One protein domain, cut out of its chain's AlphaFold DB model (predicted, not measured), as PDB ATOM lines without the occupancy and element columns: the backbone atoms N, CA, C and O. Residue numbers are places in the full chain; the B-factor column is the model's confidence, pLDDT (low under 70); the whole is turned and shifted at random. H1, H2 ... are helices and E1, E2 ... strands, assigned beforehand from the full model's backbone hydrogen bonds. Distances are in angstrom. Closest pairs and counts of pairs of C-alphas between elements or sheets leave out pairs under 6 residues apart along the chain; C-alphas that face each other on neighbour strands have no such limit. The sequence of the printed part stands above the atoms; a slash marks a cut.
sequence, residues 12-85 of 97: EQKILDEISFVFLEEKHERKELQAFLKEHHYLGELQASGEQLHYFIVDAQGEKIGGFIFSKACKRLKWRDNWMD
ATOM      1  N   GLU A  12      53.755  15.496 -32.824       86.38
ATOM      2  CA  GLU A  12      53.066  16.506 -33.639       86.38
ATOM      3  C   GLU A  12      53.280  17.915 -33.070       86.38
ATOM      4  O   GLU A  12      53.481  18.855 -33.832       86.38
ATOM      5  N   GLN A  13      53.295  18.064 -31.741       87.75
ATOM      6  CA  GLN A  13      53.535  19.352 -31.094       87.75
ATOM      7  C   GLN A  13      54.949  19.876 -31.369       87.75
ATOM      8  O   GLN A  13      55.086  21.039 -31.726       87.75
ATOM      9  N   LYS A  14      55.980  19.022 -31.305       88.19
ATOM     10  CA  LYS A  14      57.358  19.425 -31.638       88.19
ATOM     11  C   LYS A  14      57.488  19.983 -33.054       88.19
ATOM     12  O   LYS A  14      58.187  20.964 -33.251       88.19
ATOM     13  N   ILE A  15      56.785  19.387 -34.019       85.75
ATOM     14  CA  ILE A  15      56.764  19.892 -35.400       85.75
ATOM     15  C   ILE A  15      56.129  21.286 -35.448       85.75
ATOM     16  O   ILE A  15      56.627  22.169 -36.135       85.75
ATOM     17  N   LEU A  16      55.028  21.494 -34.722       84.81
ATOM     18  CA  LEU A  16      54.363  22.798 -34.676       84.81
ATOM     19  C   LEU A  16      55.224  23.868 -33.998       84.81
ATOM     20  O   LEU A  16      55.165  25.023 -34.409       84.81
ATOM     21  N   ASP A  17      56.021  23.488 -33.001       88.50
ATOM     22  CA  ASP A  17      56.914  24.405 -32.285       88.50
ATOM     23  C   ASP A  17      58.075  24.905 -33.169       88.50
ATOM     24  O   ASP A  17      58.637  25.968 -32.907       88.50
ATOM     25  N   GLU A  18      58.418  24.170 -34.231       92.38
ATOM     26  CA  GLU A  18      59.459  24.536 -35.204       92.38
ATOM     27  C   GLU A  18      58.937  25.418 -36.348       92.38
ATOM     28  O   GLU A  18      59.721  25.889 -37.168       92.38
ATOM     29  N   ILE A  19      57.627  25.661 -36.416       92.75
ATOM     30  CA  ILE A  19      57.001  26.410 -37.503       92.75
ATOM     31  C   ILE A  19      56.552  27.781 -37.005       92.75
ATOM     32  O   ILE A  19      55.862  27.907 -35.995       92.75
ATOM     33  N   SER A  20      56.870  28.824 -37.769       93.69
ATOM     34  CA  SER A  20      56.399  30.178 -37.484       93.69
ATOM     35  C   SER A  20      55.766  30.850 -38.701       93.69
ATOM     36  O   SER A  20      55.979  30.464 -39.852       93.69
ATOM     37  N   PHE A  21      54.930  31.854 -38.428       94.19
ATOM     38  CA  PHE A  21      54.237  32.634 -39.448       94.19
ATOM     39  C   PHE A  21      54.820  34.039 -39.514       94.19
ATOM     40  O   PHE A  21      54.755  34.790 -38.540       94.19
ATOM     41  N   VAL A  22      55.329  34.412 -40.684       96.06
ATOM     42  CA  VAL A  22      55.846  35.756 -40.954       96.06
ATOM     43  C   VAL A  22      54.789  36.536 -41.719       96.06
ATOM     44  O   VAL A  22      54.432  36.158 -42.834       96.06
ATOM     45  N   PHE A  23      54.260  37.596 -41.108       96.31
ATOM     46  CA  PHE A  23      53.258  38.460 -41.729       96.31
ATOM     47  C   PHE A  23      53.876  39.331 -42.826       96.31
ATOM     48  O   PHE A  23      54.944  39.898 -42.624       96.31
ATOM     49  N   LEU A  24      53.195  39.434 -43.972       95.38
ATOM     50  CA  LEU A  24      53.686  40.148 -45.155       95.38
ATOM     51  C   LEU A  24      52.917  41.456 -45.356       95.38
ATOM     52  O   LEU A  24      51.811  41.491 -45.923       95.38
ATOM     53  N   GLU A  25      53.513  42.545 -44.896       91.81
ATOM     54  CA  GLU A  25      52.932  43.880 -44.989       91.81
ATOM     55  C   GLU A  25      53.136  44.467 -46.379       91.81
ATOM     56  O   GLU A  25      52.203  45.030 -46.965       91.81
ATOM     57  N   GLU A  26      54.316  44.264 -46.948       92.62
ATOM     58  CA  GLU A  26      54.753  44.978 -48.127       92.62
ATOM     59  C   GLU A  26      54.315  44.305 -49.425       92.62
ATOM     60  O   GLU A  26      54.208  43.083 -49.574       92.62
ATOM     61  N   LYS A  27      54.092  45.128 -50.454       90.06
ATOM     62  CA  LYS A  27      53.646  44.635 -51.765       90.06
ATOM     63  C   LYS A  27      54.655  43.675 -52.406       90.06
ATOM     64  O   LYS A  27      54.248  42.794 -53.162       90.06
ATOM     65  N   HIS A  28      55.950  43.876 -52.169       93.31
ATOM     66  CA  HIS A  28      56.997  43.038 -52.752       93.31
ATOM     67  C   HIS A  28      57.036  41.645 -52.104       93.31
ATOM     68  O   HIS A  28      57.091  40.659 -52.832       93.31
ATOM     69  N   GLU A  29      56.866  41.555 -50.784       93.69
ATOM     70  CA  GLU A  29      56.760  40.289 -50.045       93.69
ATOM     71  C   GLU A  29      55.559  39.466 -50.525       93.69
ATOM     72  O   GLU A  29      55.658  38.268 -50.783       93.69
ATOM     73  N   ARG A  30      54.415  40.123 -50.754       92.50
ATOM     74  CA  ARG A  30      53.222  39.457 -51.303       92.50
ATOM     75  C   ARG A  30      53.454  38.912 -52.711       92.50
ATOM     76  O   ARG A  30      52.915  37.863 -53.049       92.50
ATOM     77  N   LYS A  31      54.240  39.601 -53.545       92.75
ATOM     78  CA  LYS A  31      54.613  39.091 -54.877       92.75
ATOM     79  C   LYS A  31      55.524  37.877 -54.777       92.75
ATOM     80  O   LYS A  31      55.356  36.944 -55.552       92.75
ATOM     81  N   GLU A  32      56.461  37.898 -53.838       94.81
ATOM     82  CA  GLU A  32      57.330  36.758 -53.576       94.81
ATOM     83  C   GLU A  32      56.511  35.538 -53.147       94.81
ATOM     84  O   GLU A  32      56.705  34.450 -53.681       94.81
ATOM     85  N   LEU A  33      55.515  35.730 -52.279       94.50
ATOM     86  CA  LEU A  33      54.596  34.659 -51.900       94.50
ATOM     87  C   LEU A  33      53.793  34.130 -53.097       94.50
ATOM     88  O   LEU A  33      53.625  32.924 -53.234       94.50
ATOM     89  N   GLN A  34      53.315  34.999 -53.990       92.88
ATOM     90  CA  GLN A  34      52.622  34.548 -55.202       92.88
ATOM     91  C   GLN A  34      53.543  33.739 -56.122       92.88
ATOM     92  O   GLN A  34      53.115  32.720 -56.658       92.88
ATOM     93  N   ALA A  35      54.809  34.141 -56.270       94.19
ATOM     94  CA  ALA A  35      55.799  33.378 -57.028       94.19
ATOM     95  C   ALA A  35      56.070  32.007 -56.386       94.19
ATOM     96  O   ALA A  35      56.051  30.996 -57.081       94.19
ATOM     97  N   PHE A  36      56.216  31.966 -55.061       94.56
ATOM     98  CA  PHE A  36      56.369  30.727 -54.301       94.56
ATOM     99  C   PHE A  36      55.167  29.785 -54.495       94.56
ATOM    100  O   PHE A  36      55.322  28.601 -54.786       94.56
ATOM    101  N   LEU A  37      53.940  30.309 -54.401       92.69
ATOM    102  CA  LEU A  37      52.723  29.525 -54.638       92.69
ATOM    103  C   LEU A  37      52.613  29.053 -56.089       92.69
ATOM    104  O   LEU A  37      52.164  27.939 -56.333       92.69
ATOM    105  N   LYS A  38      53.052  29.861 -57.055       92.19
ATOM    106  CA  LYS A  38      53.094  29.460 -58.463       92.19
ATOM    107  C   LYS A  38      53.938  28.207 -58.687       92.19
ATOM    108  O   LYS A  38      53.574  27.382 -59.518       92.19
ATOM    109  N   GLU A  39      55.053  28.099 -57.972       93.06
ATOM    110  CA  GLU A  39      55.987  26.983 -58.083       93.06
ATOM    111  C   GLU A  39      55.495  25.733 -57.342       93.06
ATOM    112  O   GLU A  39      55.603  24.625 -57.865       93.06
ATOM    113  N   HIS A  40      54.920  25.905 -56.148       90.12
ATOM    114  CA  HIS A  40      54.662  24.787 -55.232       90.12
ATOM    115  C   HIS A  40      53.186  24.412 -55.050       90.12
ATOM    116  O   HIS A  40      52.888  23.322 -54.560       90.12
ATOM    117  N   HIS A  41      52.241  25.277 -55.418       86.94
ATOM    118  CA  HIS A  41      50.813  25.022 -55.246       86.94
ATOM    119  C   HIS A  41      50.171  24.566 -56.562       86.94
ATOM    120  O   HIS A  41      50.369  25.161 -57.615       86.94
ATOM    121  N   TYR A  42      49.320  23.539 -56.506       85.31
ATOM    122  CA  TYR A  42      48.693  22.962 -57.705       85.31
ATOM    123  C   TYR A  42      47.739  23.923 -58.444       85.31
ATOM    124  O   TYR A  42      47.481  23.737 -59.630       85.31
ATOM    125  N   LEU A  43      47.210  24.945 -57.758       80.75
ATOM    126  CA  LEU A  43      46.435  26.033 -58.386       80.75
ATOM    127  C   LEU A  43      47.310  27.195 -58.884       80.75
ATOM    128  O   LEU A  43      46.784  28.133 -59.474       80.75
ATOM    129  N   GLY A  44      48.618  27.151 -58.633       86.94
ATOM    130  CA  GLY A  44      49.547  28.235 -58.913       86.94
ATOM    131  C   GLY A  44      49.271  29.490 -58.076       86.94
ATOM    132  O   GLY A  44      49.027  29.408 -56.871       86.94
ATOM    133  N   GLU A  45      49.307  30.657 -58.727       82.62
ATOM    134  CA  GLU A  45      49.035  31.956 -58.096       82.62
ATOM    135  C   GLU A  45      47.577  32.053 -57.615       82.62
ATOM    136  O   GLU A  45      46.629  31.754 -58.346       82.62
ATOM    137  N   LEU A  46      47.379  32.537 -56.387       81.06
ATOM    138  CA  LEU A  46      46.062  32.659 -55.767       81.06
ATOM    139  C   LEU A  46      45.610  34.118 -55.746       81.06
ATOM    140  O   LEU A  46      46.046  34.917 -54.919       81.06
ATOM    141  N   GLN A  47      44.678  34.455 -56.634       74.56
ATOM    142  CA  GLN A  47      44.010  35.757 -56.660       74.56
ATOM    143  C   GLN A  47      42.732  35.698 -55.821       74.56
ATOM    144  O   GLN A  47      41.629  35.494 -56.334       74.56
ATOM    145  N   ALA A  48      42.870  35.844 -54.506       72.06
ATOM    146  CA  ALA A  48      41.699  35.970 -53.655       72.06
ATOM    147  C   ALA A  48      41.041  37.357 -53.828       72.06
ATOM    148  O   ALA A  48      41.623  38.284 -54.392       72.06
ATOM    149  N   SER A  49      39.802  37.516 -53.367       72.19
ATOM    150  CA  SER A  49      39.067  38.785 -53.451       72.19
ATOM    151  C   SER A  49      38.908  39.432 -52.077       72.19
ATOM    152  O   SER A  49      38.713  38.733 -51.086       72.19
ATOM    153  N   GLY A  50      38.917  40.767 -52.037       73.38
ATOM    154  CA  GLY A  50      38.734  41.548 -50.809       73.38
ATOM    155  C   GLY A  50      40.027  41.776 -50.024       73.38
ATOM    156  O   GLY A  50      41.123  41.563 -50.538       73.38
ATOM    157  N   GLU A  51      39.886  42.248 -48.784       79.12
ATOM    158  CA  GLU A  51      41.008  42.442 -47.858       79.12
ATOM    159  C   GLU A  51      41.658  41.099 -47.510       79.12
ATOM    160  O   GLU A  51      40.959  40.121 -47.211       79.12
ATOM    161  N   GLN A  52      42.990  41.076 -47.549       85.88
ATOM    162  CA  GLN A  52      43.795  39.868 -47.410       85.88
ATOM    163  C   GLN A  52      44.944  40.060 -46.434       85.88
ATOM    164  O   GLN A  52      45.652  41.065 -46.491       85.88
ATOM    165  N   LEU A  53      45.169  39.040 -45.615       89.62
ATOM    166  CA  LEU A  53      46.371  38.868 -44.811       89.62
ATOM    167  C   LEU A  53      47.208  37.757 -45.438       89.62
ATOM    168  O   LEU A  53      46.681  36.689 -45.758       89.62
ATOM    169  N   HIS A  54      48.493  38.026 -45.624       93.25
ATOM    170  CA  HIS A  54      49.433  37.102 -46.242       93.25
ATOM    171  C   HIS A  54      50.509  36.732 -45.231       93.25
ATOM    172  O   HIS A  54      51.002  37.604 -44.517       93.25
ATOM    173  N   TYR A  55      50.869  35.454 -45.201       95.75
ATOM    174  CA  TYR A  55      51.921  34.938 -44.341       95.75
ATOM    175  C   TYR A  55      52.813  33.980 -45.116       95.75
ATOM    176  O   TYR A  55      52.301  33.128 -45.848       95.75
ATOM    177  N   PHE A  56      54.122  34.069 -44.902       96.44
ATOM    178  CA  PHE A  56      55.001  32.928 -45.135       96.44
ATOM    179  C   PHE A  56      54.968  32.006 -43.921       96.44
ATOM    180  O   PHE A  56      54.876  32.461 -42.781       96.44
ATOM    181  N   ILE A  57      55.036  30.709 -44.189       95.12
ATOM    182  CA  ILE A  57      55.305  29.683 -43.192       95.12
ATOM    183  C   ILE A  57      56.795  29.398 -43.280       95.12
ATOM    184  O   ILE A  57      57.274  29.040 -44.359       95.12
ATOM    185  N   VAL A  58      57.505  29.576 -42.173       95.56
ATOM    186  CA  VAL A  58      58.943  29.319 -42.103       95.56
ATOM    187  C   VAL A  58      59.255  28.264 -41.053       95.56
ATOM    188  O   VAL A  58      58.552  28.176 -40.043       95.56
ATOM    189  N   ASP A  59      60.279  27.458 -41.311       94.44
ATOM    190  CA  ASP A  59      60.802  26.495 -40.342       94.44
ATOM    191  C   ASP A  59      61.750  27.153 -39.320       94.44
ATOM    192  O   ASP A  59      61.965  28.372 -39.319       94.44
ATOM    193  N   ALA A  60      62.332  26.336 -38.440       91.56
ATOM    194  CA  ALA A  60      63.248  26.781 -37.395       91.56
ATOM    195  C   ALA A  60      64.563  27.368 -37.944       91.56
ATOM    196  O   ALA A  60      65.282  28.056 -37.218       91.56
ATOM    197  N   GLN A  61      64.890  27.098 -39.209       91.88
ATOM    198  CA  GLN A  61      66.057  27.617 -39.915       91.88
ATOM    199  C   GLN A  61      65.735  28.910 -40.682       91.88
ATOM    200  O   GLN A  61      66.655  29.606 -41.115       91.88
ATOM    201  N   GLY A  62      64.453  29.272 -40.789       91.06
ATOM    202  CA  GLY A  62      63.967  30.436 -41.524       91.06
ATOM    203  C   GLY A  62      63.654  30.149 -42.995       91.06
ATOM    204  O   GLY A  62      63.366  31.085 -43.745       91.06
ATOM    205  N   GLU A  63      63.684  28.884 -43.414       93.81
ATOM    206  CA  GLU A  63      63.368  28.491 -44.784       93.81
ATOM    207  C   GLU A  63      61.863  28.548 -45.031       93.81
ATOM    208  O   GLU A  63      61.047  28.185 -44.183       93.81
ATOM    209  N   LYS A  64      61.476  29.004 -46.224       94.81
ATOM    210  CA  LYS A  64      60.067  29.143 -46.617       94.81
ATOM    211  C   LYS A  64      59.522  27.784 -47.024       94.81
ATOM    212  O   LYS A  64      59.835  27.275 -48.095       94.81
ATOM    213  N   ILE A  65      58.655  27.227 -46.188       93.94
ATOM    214  CA  ILE A  65      58.061  25.899 -46.399       93.94
ATOM    215  C   ILE A  65      56.604  25.967 -46.868       93.94
ATOM    216  O   ILE A  65      56.009  24.950 -47.224       93.94
ATOM    217  N   GLY A  66      55.999  27.156 -46.875       92.88
ATOM    218  CA  GLY A  66      54.602  27.319 -47.246       92.88
ATOM    219  C   GLY A  66      54.116  28.760 -47.197       92.88
ATOM    220  O   GLY A  66      54.852  29.685 -46.857       92.88
ATOM    221  N   GLY A  67      52.831  28.943 -47.493       92.88
ATOM    222  CA  GLY A  67      52.187  30.247 -47.437       92.88
ATOM    223  C   GLY A  67      50.707  30.171 -47.088       92.88
ATOM    224  O   GLY A  67      50.013  29.243 -47.500       92.88
ATOM    225  N   PHE A  68      50.219  31.174 -46.359       90.25
ATOM    226  CA  PHE A  68      48.799  31.352 -46.058       90.25
ATOM    227  C   PHE A  68      48.285  32.676 -46.608       90.25
ATOM    228  O   PHE A  68      48.889  33.728 -46.404       90.25
ATOM    229  N   ILE A  69      47.119  32.622 -47.251       89.56
ATOM    230  CA  ILE A  69      46.354  33.803 -47.653       89.56
ATOM    231  C   ILE A  69      44.990  33.727 -46.974       89.56
ATOM    232  O   ILE A  69      44.120  32.949 -47.371       89.56
ATOM    233  N   PHE A  70      44.789  34.549 -45.949       86.19
ATOM    234  CA  PHE A  70      43.486  34.724 -45.318       86.19
ATOM    235  C   PHE A  70      42.755  35.867 -45.996       86.19
ATOM    236  O   PHE A  70      43.241  36.991 -46.025       86.19
ATOM    237  N   SER A  71      41.565  35.591 -46.517       82.19
ATOM    238  CA  SER A  71      40.698  36.617 -47.099       82.19
ATOM    239  C   SER A  71      39.463  36.791 -46.243       82.19
ATOM    240  O   SER A  71      38.857  35.806 -45.809       82.19
ATOM    241  N   LYS A  72      39.048  38.039 -46.027       71.25
ATOM    242  CA  LYS A  72      37.771  38.311 -45.366       71.25
ATOM    243  C   LYS A  72      36.645  37.626 -46.138       71.25
ATOM    244  O   LYS A  72      36.577  37.722 -47.366       71.25
ATOM    245  N   ALA A  73      35.741  36.960 -45.416       64.19
ATOM    246  CA  ALA A  73      34.578  36.313 -46.010       64.19
ATOM    247  C   ALA A  73      33.770  37.343 -46.806       64.19
ATOM    248  O   ALA A  73      33.058  38.191 -46.259       64.19
ATOM    249  N   CYS A  74      33.882  37.285 -48.126       55.41
ATOM    250  CA  CYS A  74      33.130  38.168 -48.985       55.41
ATOM    251  C   CYS A  74      31.700  37.624 -49.078       55.41
ATOM    252  O   CYS A  74      31.385  36.825 -49.961       55.41
ATOM    253  N   LYS A  75      30.799  38.079 -48.190       53.78
ATOM    254  CA  LYS A  75      29.357  37.746 -48.255       53.78
ATOM    255  C   LYS A  75      28.740  38.085 -49.637       53.78
ATOM    256  O   LYS A  75      27.683  37.560 -49.980       53.78
ATOM    257  N   ARG A  76      29.412  38.921 -50.450       50.97
ATOM    258  CA  ARG A  76      28.925  39.491 -51.720       50.97
ATOM    259  C   ARG A  76      29.904  39.383 -52.903       50.97
ATOM    260  O   ARG A  76      30.089  40.359 -53.628       50.97
ATOM    261  N   LEU A  77      30.520  38.228 -53.153       52.81
ATOM    262  CA  LEU A  77      31.153  38.019 -54.465       52.81
ATOM    263  C   LEU A  77      30.068  37.754 -55.510       52.81
ATOM    264  O   LEU A  77      29.562  36.641 -55.597       52.81
ATOM    265  N   LYS A  78      29.732  38.765 -56.328       54.16
ATOM    266  CA  LYS A  78      28.859  38.595 -57.512       54.16
ATOM    267  C   LYS A  78      29.329  37.427 -58.395       54.16
ATOM    268  O   LYS A  78      28.515  36.686 -58.930       54.16
ATOM    269  N   TRP A  79      30.644  37.220 -58.470       49.38
ATOM    270  CA  TRP A  79      31.269  36.130 -59.218       49.38
ATOM    271  C   TRP A  79      31.051  34.737 -58.615       49.38
ATOM    272  O   TRP A  79      30.957  33.777 -59.370       49.38
ATOM    273  N   ARG A  80      30.890  34.611 -57.289       56.72
ATOM    274  CA  ARG A  80      30.503  33.338 -56.653       56.72
ATOM    275  C   ARG A  80      29.109  32.911 -57.108       56.72
ATOM    276  O   ARG A  80      28.887  31.738 -57.388       56.72
ATOM    277  N   ASP A  81      28.180  33.863 -57.163       54.19
ATOM    278  CA  ASP A  81      26.794  33.590 -57.548       54.19
ATOM    279  C   ASP A  81      26.708  33.201 -59.041       54.19
ATOM    280  O   ASP A  81      25.952  32.295 -59.382       54.19
ATOM    281  N   ASN A  82      27.556  33.790 -59.897       54.41
ATOM    282  CA  ASN A  82      27.677  33.404 -61.311       54.41
ATOM    283  C   ASN A  82      28.349  32.036 -61.516       54.41
ATOM    284  O   ASN A  82      27.978  31.310 -62.431       54.41
ATOM    285  N   TRP A  83      29.337  31.679 -60.691       47.59
ATOM    286  CA  TRP A  83      30.079  30.423 -60.846       47.59
ATOM    287  C   TRP A  83      29.285  29.188 -60.391       47.59
ATOM    288  O   TRP A  83      29.512  28.098 -60.904       47.59
ATOM    289  N   MET A  84      28.334  29.346 -59.462       49.44
ATOM    290  CA  MET A  84      27.547  28.229 -58.916       49.44
ATOM    291  C   MET A  84      26.130  28.059 -59.502       49.44
ATOM    292  O   MET A  84      25.399  27.218 -58.985       49.44
ATOM    293  N   ASP A  85      25.712  28.837 -60.512       48.19
ATOM    294  CA  ASP A  85      24.335  28.840 -61.070       48.19
ATOM    295  C   ASP A  85      23.239  28.714 -59.984       48.19
ATOM    296  O   ASP A  85      22.271  27.949 -60.061       48.19
TER     297      ASP A  85
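What this domain is: This is residues 12 to 85 of the 97 residues of a protein of Verrucomicrobia bacterium RIFCSPHIGHO2_12_FULL_41_10 (UniProt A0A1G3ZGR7). A three-stranded antiparallel sheet, in order E1, E2, E3, has helix H2 crossing one face, making two layers. The short helices H1 and H3 lie off the sheet, and residues 78 to 85, with H3, stick out. The printed part has 74 residues, running H1 E1 H2 E2 E3 H3, of mixed class. It is loose, with a radius of gyration of the C-alphas of 14.7 A, and spans 45 by 29 by 24 A.

Where its parts are: E1 is residues 20 to 23, E2 52 to 58, 19.2 A, and E3 64 to 71, 20.8 A. H2, residues 27 to 40, is 20.2 A long. H1, residues 12 to 17, begins at (53.066, 16.506, -33.639); H3, 78 to 83, ends at (30.079, 30.423, -60.846).

How they stand to each other: Inner strand E2 is antiparallel to E1, with N 22 and O 56 2.9 A apart, and forms a hairpin with E3, with N 55 and O 68 2.9 A apart. H2 is on the sheet, height 8.9 A, across the strands; its closest C-alphas to E3 are Leu 33 and Gly 67, 6.7 A. In H1, H2 and H3 every O i to N i+4 pair is within hydrogen-bond range.

The domain as a whole: C-alphas 61 and 85, the farthest apart, are 46.8 A apart. The printed part has no cut; H2 to E2 is a long link. Residues 73 to 85 have pLDDT under 70.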